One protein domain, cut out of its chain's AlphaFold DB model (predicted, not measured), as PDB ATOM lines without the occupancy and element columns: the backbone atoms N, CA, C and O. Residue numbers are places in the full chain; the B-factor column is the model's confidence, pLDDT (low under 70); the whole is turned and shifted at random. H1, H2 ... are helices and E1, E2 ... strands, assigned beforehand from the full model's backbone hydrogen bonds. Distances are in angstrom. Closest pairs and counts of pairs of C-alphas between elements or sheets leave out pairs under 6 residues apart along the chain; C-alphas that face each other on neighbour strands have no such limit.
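AT A GLANCE: This is residues 240 to 302 of the 302 residues of an uncharacterized protein of Aphanomyces astaci (UniProt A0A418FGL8). Two parallel strands, E1 and E2, lie side by side as a narrow ribbon, with one helix, H1, over one face and running back from the ribbon's far end toward its start. A single short helix, H2, sits near the end of E1, and the last residues, 292 to 302, go on beyond it as a loop with no named element. The printed part has 63 residues, with two named strands and two named helices in the order E1, H1, E2, H2 along the chain; the class is mixed, helices and strands, though only 26 residues, under half, are in named elements. The whole is only just loose, close to compact, with a radius of gyration of the C-alphas of 13.2 A, and its C-alphas span 36 by 25 by 18 A.

HOW THE PARTS SIT: The sheet has two strands, E1, residues 248 to 253, and E2, residues 276 to 281. They are parallel neighbours, with 17 degrees between their directions. C-alphas 250 and 278 face each other at 4.8 A. N 250 and O 277, 2.9 A apart, and N 281 and O 252, 2.8 A apart, are within hydrogen-bond range. H1, residues 261 to 270, lies between them in the chain; E1, H1 and E2 form a strand-helix-strand unit, two parallel neighbour strands with a helix between, and its crossover is right-handed. The closest C-alphas of E1 and H1 are those of Ser 252 and Leu 261, 6.5 A apart; those of H1 and E2 are Phe 268 and Trp 278, 7.6 A apart. H2, residues 288 to 291, comes closest to E1 at the C-alphas of Gly 253 and Thr 288, 5.7 A apart. H1 and H2 are apart. In H1 every O i to N i+4 pair is within hydrogen-bond range; H2 is too short for such a pair, and its one O i to N i+3 pair is within range.

IN THESE COORDINATES: E1 begins at C-alpha 248, at (35.946, -42.632, 22.337), and is 16.6 A long. E2 is 16.7 A long and ends at C-alpha 281, at (46.352, -42.228, 35.315). H1 is 14.2 A from first to last C-alpha. H2, 5.1 A long, ends at C-alpha 291, at (49.510, -32.641, 32.980).

THE WHOLE: The two C-alphas farthest apart are those of Arg 272 and Val 297, at 36.3 A. The printed part has no cut and ends at the chain's last residue, Cys 302. The link from H1 to E2 is tight; those from E1 to H1 and from E2 to H2 are short. The mean pLDDT of the printed part is 82.7, and residues 290 to 302 are under 70.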
ATOM      1  N   SER A 240      24.981 -40.414  25.280       92.12
ATOM      2  CA  SER A 240      25.321 -40.422  23.859       92.12
ATOM      3  C   SER A 240      25.517 -41.838  23.302       92.12
ATOM      4  O   SER A 240      25.822 -42.795  24.022       92.12
ATOM      5  N   THR A 241      25.354 -41.974  21.985       95.62
ATOM      6  CA  THR A 241      25.692 -43.193  21.235       95.62
ATOM      7  C   THR A 241      26.922 -42.931  20.384       95.62
ATOM      8  O   THR A 241      26.971 -41.917  19.697       95.62
ATOM      9  N   ILE A 242      27.901 -43.833  20.430       96.44
ATOM     10  CA  ILE A 242      29.121 -43.752  19.623       96.44
ATOM     11  C   ILE A 242      28.748 -44.028  18.160       96.44
ATOM     12  O   ILE A 242      28.258 -45.124  17.867       96.44
ATOM     13  N   PRO A 243      28.960 -43.072  17.239       96.19
ATOM     14  CA  PRO A 243      28.715 -43.299  15.819       96.19
ATOM     15  C   PRO A 243      29.564 -44.457  15.259       96.19
ATOM     16  O   PRO A 243      30.678 -44.671  15.737       96.19
ATOM     17  N   PRO A 244      29.117 -45.158  14.196       94.38
ATOM     18  CA  PRO A 244      29.845 -46.301  13.628       94.38
ATOM     19  C   PRO A 244      31.290 -46.010  13.191       94.38
ATOM     20  O   PRO A 244      32.118 -46.915  13.167       94.38
ATOM     21  N   HIS A 245      31.596 -44.755  12.852       95.62
ATOM     22  CA  HIS A 245      32.911 -44.306  12.376       95.62
ATOM     23  C   HIS A 245      33.689 -43.495  13.421       95.62
ATOM     24  O   HIS A 245      34.605 -42.755  13.073       95.62
ATOM     25  N   ALA A 246      33.314 -43.607  14.694       96.88
ATOM     26  CA  ALA A 246      33.965 -42.908  15.789       96.88
ATOM     27  C   ALA A 246      34.432 -43.894  16.863       96.88
ATOM     28  O   ALA A 246      33.858 -44.966  17.058       96.88
ATOM     29  N   SER A 247      35.468 -43.495  17.591       96.44
ATOM     30  CA  SER A 247      35.879 -44.145  18.828       96.44
ATOM     31  C   SER A 247      36.040 -43.102  19.924       96.44
ATOM     32  O   SER A 247      36.281 -41.926  19.648       96.44
ATOM     33  N   VAL A 248      35.862 -43.521  21.175       95.62
ATOM     34  CA  VAL A 248      35.946 -42.632  22.337       95.62
ATOM     35  C   VAL A 248      37.045 -43.102  23.278       95.62
ATOM     36  O   VAL A 248      37.080 -44.262  23.690       95.62
ATOM     37  N   LEU A 249      37.940 -42.190  23.642       93.31
ATOM     38  CA  LEU A 249      38.993 -42.423  24.621       93.31
ATOM     39  C   LEU A 249      38.719 -41.575  25.863       93.31
ATOM     40  O   LEU A 249      38.771 -40.351  25.800       93.31
ATOM     41  N   PHE A 250      38.459 -42.231  26.990       91.56
ATOM     42  CA  PHE A 250      38.339 -41.577  28.289       91.56
ATOM     43  C   PHE A 250      39.681 -41.603  29.012       91.56
ATOM     44  O   PHE A 250      40.270 -42.669  29.201       91.56
ATOM     45  N   LEU A 251      40.132 -40.428  29.446       90.31
ATOM     46  CA  LEU A 251      41.347 -40.239  30.229       90.31
ATOM     47  C   LEU A 251      40.944 -39.682  31.594       90.31
ATOM     48  O   LEU A 251      40.389 -38.590  31.661       90.31
ATOM     49  N   SER A 252      41.232 -40.404  32.675       88.81
ATOM     50  CA  SER A 252      40.840 -39.974  34.021       88.81
ATOM     51  C   SER A 252      42.007 -40.026  34.993       88.81
ATOM     52  O   SER A 252      42.730 -41.018  35.065       88.81
ATOM     53  N   GLY A 253      42.180 -38.964  35.778       88.62
ATOM     54  CA  GLY A 253      43.104 -38.952  36.908       88.62
ATOM     55  C   GLY A 253      42.462 -39.551  38.157       88.62
ATOM     56  O   GLY A 253      41.308 -39.260  38.468       88.62
ATOM     57  N   THR A 254      43.181 -40.399  38.898       88.75
ATOM     58  CA  THR A 254      42.615 -41.012  40.118       88.75
ATOM     59  C   THR A 254      42.574 -40.057  41.318       88.75
ATOM     60  O   THR A 254      41.901 -40.346  42.316       88.75
ATOM     61  N   LEU A 255      43.255 -38.909  41.219       88.88
ATOM     62  CA  LEU A 255      43.256 -37.828  42.205       88.88
ATOM     63  C   LEU A 255      42.711 -36.513  41.629       88.88
ATOM     64  O   LEU A 255      43.158 -35.440  42.032       88.88
ATOM     65  N   ASP A 256      41.757 -36.587  40.702       88.19
ATOM     66  CA  ASP A 256      40.994 -35.434  40.222       88.19
ATOM     67  C   ASP A 256      39.931 -35.016  41.265       88.19
ATOM     68  O   ASP A 256      39.036 -35.811  41.575       88.19
ATOM     69  N   PRO A 257      40.032 -33.818  41.874       83.25
ATOM     70  CA  PRO A 257      39.055 -33.338  42.850       83.25
ATOM     71  C   PRO A 257      37.889 -32.550  42.226       83.25
ATOM     72  O   PRO A 257      37.002 -32.143  42.970       83.25
ATOM     73  N   GLN A 258      37.901 -32.295  40.912       81.88
ATOM     74  CA  GLN A 258      36.869 -31.526  40.203       81.88
ATOM     75  C   GLN A 258      35.907 -32.451  39.456       81.88
ATOM     76  O   GLN A 258      34.702 -32.397  39.678       81.88
ATOM     77  N   THR A 259      36.446 -33.349  38.631       85.25
ATOM     78  CA  THR A 259      35.679 -34.369  37.904       85.25
ATOM     79  C   THR A 259      36.060 -35.743  38.420       85.25
ATOM     80  O   THR A 259      36.931 -36.429  37.891       85.25
ATOM     81  N   GLU A 260      35.448 -36.127  39.536       85.25
ATOM     82  CA  GLU A 260      35.852 -37.337  40.237       85.25
ATOM     83  C   GLU A 260      35.680 -38.618  39.427       85.25
ATOM     84  O   GLU A 260      34.693 -38.832  38.722       85.25
ATOM     85  N   LEU A 261      36.616 -39.537  39.668       88.25
ATOM     86  CA  LEU A 261      36.740 -40.817  38.978       88.25
ATOM     87  C   LEU A 261      35.426 -41.605  38.877       88.25
ATOM     88  O   LEU A 261      35.164 -42.251  37.867       88.25
ATOM     89  N   HIS A 262      34.598 -41.584  39.924       88.25
ATOM     90  CA  HIS A 262      33.355 -42.351  39.944       88.25
ATOM     91  C   HIS A 262      32.290 -41.782  38.989       88.25
ATOM     92  O   HIS A 262      31.575 -42.568  38.369       88.25
ATOM     93  N   HIS A 263      32.229 -40.456  38.807       88.50
ATOM     94  CA  HIS A 263      31.363 -39.820  37.812       88.50
ATOM     95  C   HIS A 263      31.831 -40.159  36.394       88.50
ATOM     96  O   HIS A 263      31.026 -40.616  35.587       88.50
ATOM     97  N   GLY A 264      33.139 -40.068  36.123       90.25
ATOM     98  CA  GLY A 264      33.698 -40.453  34.822       90.25
ATOM     99  C   GLY A 264      33.470 -41.933  34.487       90.25
ATOM    100  O   GLY A 264      33.122 -42.275  33.359       90.25
ATOM    101  N   ARG A 265      33.584 -42.832  35.474       92.00
ATOM    102  CA  ARG A 265      33.252 -44.259  35.297       92.00
ATOM    103  C   ARG A 265      31.765 -44.475  35.007       92.00
ATOM    104  O   ARG A 265      31.436 -45.331  34.187       92.00
ATOM    105  N   ALA A 266      30.879 -43.724  35.660       92.88
ATOM    106  CA  ALA A 266      29.443 -43.790  35.398       92.88
ATOM    107  C   ALA A 266      29.109 -43.307  33.977       92.88
ATOM    108  O   ALA A 266      28.372 -43.986  33.264       92.88
ATOM    109  N   GLU A 267      29.710 -42.202  33.534       92.06
ATOM    110  CA  GLU A 267      29.567 -41.689  32.169       92.06
ATOM    111  C   GLU A 267      30.092 -42.688  31.128       92.06
ATOM    112  O   GLU A 267      29.383 -43.044  30.182       92.06
ATOM    113  N   PHE A 268      31.296 -43.231  31.345       94.81
ATOM    114  CA  PHE A 268      31.874 -44.263  30.487       94.81
ATOM    115  C   PHE A 268      30.961 -45.485  30.382       94.81
ATOM    116  O   PHE A 268      30.776 -46.017  29.287       94.81
ATOM    117  N   ALA A 269      30.378 -45.943  31.494       95.00
ATOM    118  CA  ALA A 269      29.458 -47.076  31.503       95.00
ATOM    119  C   ALA A 269      28.166 -46.775  30.728       95.00
ATOM    120  O   ALA A 269      27.707 -47.626  29.966       95.00
ATOM    121  N   ALA A 270      27.623 -45.566  30.879       95.06
ATOM    122  CA  ALA A 270      26.367 -45.148  30.267       95.06
ATOM    123  C   ALA A 270      26.462 -44.908  28.746       95.06
ATOM    124  O   ALA A 270      25.468 -45.061  28.032       95.06
ATOM    125  N   LEU A 271      27.651 -44.573  28.228       95.12
ATOM    126  CA  LEU A 271      27.882 -44.357  26.798       95.12
ATOM    127  C   LEU A 271      27.543 -45.609  25.967       95.12
ATOM    128  O   LEU A 271      28.078 -46.697  26.207       95.12
ATOM    129  N   ARG A 272      26.690 -45.465  24.949       95.94
ATOM    130  CA  ARG A 272      26.233 -46.594  24.124       95.94
ATOM    131  C   ARG A 272      27.207 -46.877  22.987       95.94
ATOM    132  O   ARG A 272      27.432 -46.023  22.139       95.94
ATOM    133  N   GLY A 273      27.742 -48.091  22.943       94.75
ATOM    134  CA  GLY A 273      28.682 -48.536  21.913       94.75
ATOM    135  C   GLY A 273      29.915 -49.211  22.509       94.75
ATOM    136  O   GLY A 273      30.229 -49.048  23.689       94.75
ATOM    137  N   THR A 274      30.604 -50.000  21.687       94.56
ATOM    138  CA  THR A 274      31.765 -50.807  22.098       94.56
ATOM    139  C   THR A 274      33.104 -50.187  21.710       94.56
ATOM    140  O   THR A 274      34.122 -50.551  22.291       94.56
ATOM    141  N   GLN A 275      33.118 -49.223  20.783       97.00
ATOM    142  CA  GLN A 275      34.319 -48.503  20.337       97.00
ATOM    143  C   GLN A 275      34.749 -47.441  21.362       97.00
ATOM    144  O   GLN A 275      34.885 -46.260  21.050       97.00
ATOM    145  N   LYS A 276      34.922 -47.850  22.620       96.75
ATOM    146  CA  LYS A 276      35.350 -46.980  23.714       96.75
ATOM    147  C   LYS A 276      36.455 -47.623  24.532       96.75
ATOM    148  O   LYS A 276      36.434 -48.826  24.787       96.75
ATOM    149  N   ARG A 277      37.407 -46.809  24.978       96.56
ATOM    150  CA  ARG A 277      38.504 -47.233  25.848       96.56
ATOM    151  C   ARG A 277      38.646 -46.295  27.033       96.56
ATOM    152  O   ARG A 277      38.498 -45.086  26.900       96.56
ATOM    153  N   TRP A 278      38.964 -46.884  28.175       94.56
ATOM    154  CA  TRP A 278      39.200 -46.193  29.430       94.56
ATOM    155  C   TRP A 278      40.680 -46.282  29.801       94.56
ATOM    156  O   TRP A 278      41.273 -47.361  29.728       94.56
ATOM    157  N   VAL A 279      41.273 -45.153  30.181       92.88
ATOM    158  CA  VAL A 279      42.655 -45.064  30.655       92.88
ATOM    159  C   VAL A 279      42.675 -44.255  31.945       92.88
ATOM    160  O   VAL A 279      42.353 -43.066  31.961       92.88
ATOM    161  N   GLU A 280      43.077 -44.909  33.033       90.75
ATOM    162  CA  GLU A 280      43.313 -44.245  34.314       90.75
ATOM    163  C   GLU A 280      44.781 -43.891  34.452       90.75
ATOM    164  O   GLU A 280      45.663 -44.704  34.176       90.75
ATOM    165  N   PHE A 281      45.029 -42.691  34.953       89.38
ATOM    166  CA  PHE A 281      46.352 -42.228  35.315       89.38
ATOM    167  C   PHE A 281      46.412 -42.153  36.833       89.38
ATOM    168  O   PHE A 281      45.771 -41.277  37.439       89.38
ATOM    169  N   PRO A 282      47.153 -43.074  37.468       87.00
ATOM    170  CA  PRO A 282      47.356 -43.039  38.899       87.00
ATOM    171  C   PRO A 282      47.884 -41.673  39.324       87.00
ATOM    172  O   PRO A 282      48.830 -41.144  38.746       87.00
ATOM    173  N   ASP A 283      47.239 -41.096  40.328       84.19
ATOM    174  CA  ASP A 283      47.605 -39.841  40.971       84.19
ATOM    175  C   ASP A 283      47.498 -38.597  40.108       84.19
ATOM    176  O   ASP A 283      47.719 -37.502  40.623       84.19
ATOM    177  N   ALA A 284      47.129 -38.704  38.836       86.06
ATOM    178  CA  ALA A 284      46.905 -37.520  38.033       86.06
ATOM    179  C   ALA A 284      45.715 -36.715  38.595       86.06
ATOM    180  O   ALA A 284      44.771 -37.305  39.139       86.06
ATOM    181  N   PRO A 285      45.784 -35.379  38.539       82.56
ATOM    182  CA  PRO A 285      44.717 -34.501  39.000       82.56
ATOM    183  C   PRO A 285      43.754 -34.191  37.845       82.56
ATOM    184  O   PRO A 285      43.687 -34.932  36.867       82.56
ATOM    185  N   HIS A 286      43.022 -33.086  37.966       84.06
ATOM    186  CA  HIS A 286      42.137 -32.599  36.919       84.06
ATOM    187  C   HIS A 286      42.865 -32.338  35.597       84.06
ATOM    188  O   HIS A 286      44.009 -31.872  35.592       84.06
ATOM    189  N   CYS A 287      42.178 -32.623  34.486       78.12
ATOM    190  CA  CYS A 287      42.685 -32.427  33.126       78.12
ATOM    191  C   CYS A 287      43.989 -33.199  32.836       78.12
ATOM    192  O   CYS A 287      44.957 -32.649  32.314       78.12
ATOM    193  N   THR A 288      44.025 -34.501  33.138       76.25
ATOM    194  CA  THR A 288      45.219 -35.363  33.024       76.25
ATOM    195  C   THR A 288      45.990 -35.262  31.704       76.25
ATOM    196  O   THR A 288      47.223 -35.311  31.703       76.25
ATOM    197  N   ALA A 289      45.289 -35.097  30.578       72.06
ATOM    198  CA  ALA A 289      45.913 -34.963  29.262       72.06
ATOM    199  C   ALA A 289      46.916 -33.794  29.198       72.06
ATOM    200  O   ALA A 289      47.952 -33.905  28.552       72.06
ATOM    201  N   PHE A 290      46.646 -32.707  29.923       65.31
ATOM    202  CA  PHE A 290      47.464 -31.491  29.939       65.31
ATOM    203  C   PHE A 290      48.592 -31.537  30.973       65.31
ATOM    204  O   PHE A 290      49.511 -30.725  30.935       65.31
ATOM    205  N   GLN A 291      48.528 -32.487  31.906       65.31
ATOM    206  CA  GLN A 291      49.510 -32.641  32.980       65.31
ATOM    207  C   GLN A 291      50.490 -33.786  32.745       65.31
ATOM    208  O   GLN A 291      51.389 -34.021  33.554       65.31
ATOM    209  N   THR A 292      50.323 -34.504  31.638       62.50
ATOM    210  CA  THR A 292      51.261 -35.537  31.221       62.50
ATOM    211  C   THR A 292      52.532 -34.855  30.706       62.50
ATOM    212  O   THR A 292      52.437 -34.032  29.793       62.50
ATOM    213  N   PRO A 293      53.723 -35.150  31.265       60.66
ATOM    214  CA  PRO A 293      54.970 -34.576  30.780       60.66
ATOM    215  C   PRO A 293      55.166 -34.917  29.302       60.66
ATOM    216  O   PRO A 293      55.292 -36.082  28.929       60.66
ATOM    217  N   MET A 294      55.172 -33.894  28.453       58.41
ATOM    218  CA  MET A 294      55.450 -34.044  27.030       58.41
ATOM    219  C   MET A 294      56.964 -33.994  26.804       58.41
ATOM    220  O   MET A 294      57.676 -33.258  27.486       58.41
ATOM    221  N   LEU A 295      57.459 -34.722  25.796       64.12
ATOM    222  CA  LEU A 295      58.872 -34.685  25.375       64.12
ATOM    223  C   LEU A 295      59.346 -33.271  24.974       64.12
ATOM    224  O   LEU A 295      60.544 -33.017  24.897       64.12
ATOM    225  N   SER A 296      58.412 -32.346  24.733       56.12
ATOM    226  CA  SER A 296      58.678 -30.919  24.557       56.12
ATOM    227  C   SER A 296      57.705 -30.099  25.403       56.12
ATOM    228  O   SER A 296      56.517 -30.417  25.467       56.12
ATOM    229  N   VAL A 297      58.199 -29.040  26.048       48.31
ATOM    230  CA  VAL A 297      57.380 -28.131  26.860       48.31
ATOM    231  C   VAL A 297      56.538 -27.269  25.921       48.31
ATOM    232  O   VAL A 297      56.973 -26.215  25.467       48.31
ATOM    233  N   ARG A 298      55.328 -27.723  25.598       47.12
ATOM    234  CA  ARG A 298      54.280 -26.859  25.050       47.12
ATOM    235  C   ARG A 298      53.209 -26.724  26.116       47.12
ATOM    236  O   ARG A 298      52.489 -27.672  26.405       47.12
ATOM    237  N   THR A 299      53.150 -25.552  26.733       42.84
ATOM    238  CA  THR A 299      52.055 -25.169  27.621       42.84
ATOM    239  C   THR A 299      50.787 -25.041  26.789       42.84
ATOM    240  O   THR A 299      50.680 -24.131  25.970       42.84
ATOM    241  N   ILE A 300      49.846 -25.959  26.980       40.47
ATOM    242  CA  ILE A 300      48.485 -25.850  26.461       40.47
ATOM    243  C   ILE A 300      47.615 -25.425  27.650       40.47
ATOM    244  O   ILE A 300      47.660 -26.077  28.692       40.47
ATOM    245  N   SER A 301      46.894 -24.306  27.528       36.12
ATOM    246  CA  SER A 301      45.967 -23.845  28.574       36.12
ATOM    247  C   SER A 301      44.730 -24.739  28.598       36.12
ATOM    248  O   SER A 301      44.194 -25.054  27.535       36.12
ATOM    249  N   CYS A 302      44.295 -25.128  29.798       42.56
ATOM    250  CA  CYS A 302      42.901 -25.502  30.051       42.56
ATOM    251  C   CYS A 302      42.069 -24.232  30.231       42.56
ATOM    252  O   CYS A 302      42.675 -23.219  30.663       42.56
TER     253      CYS A 302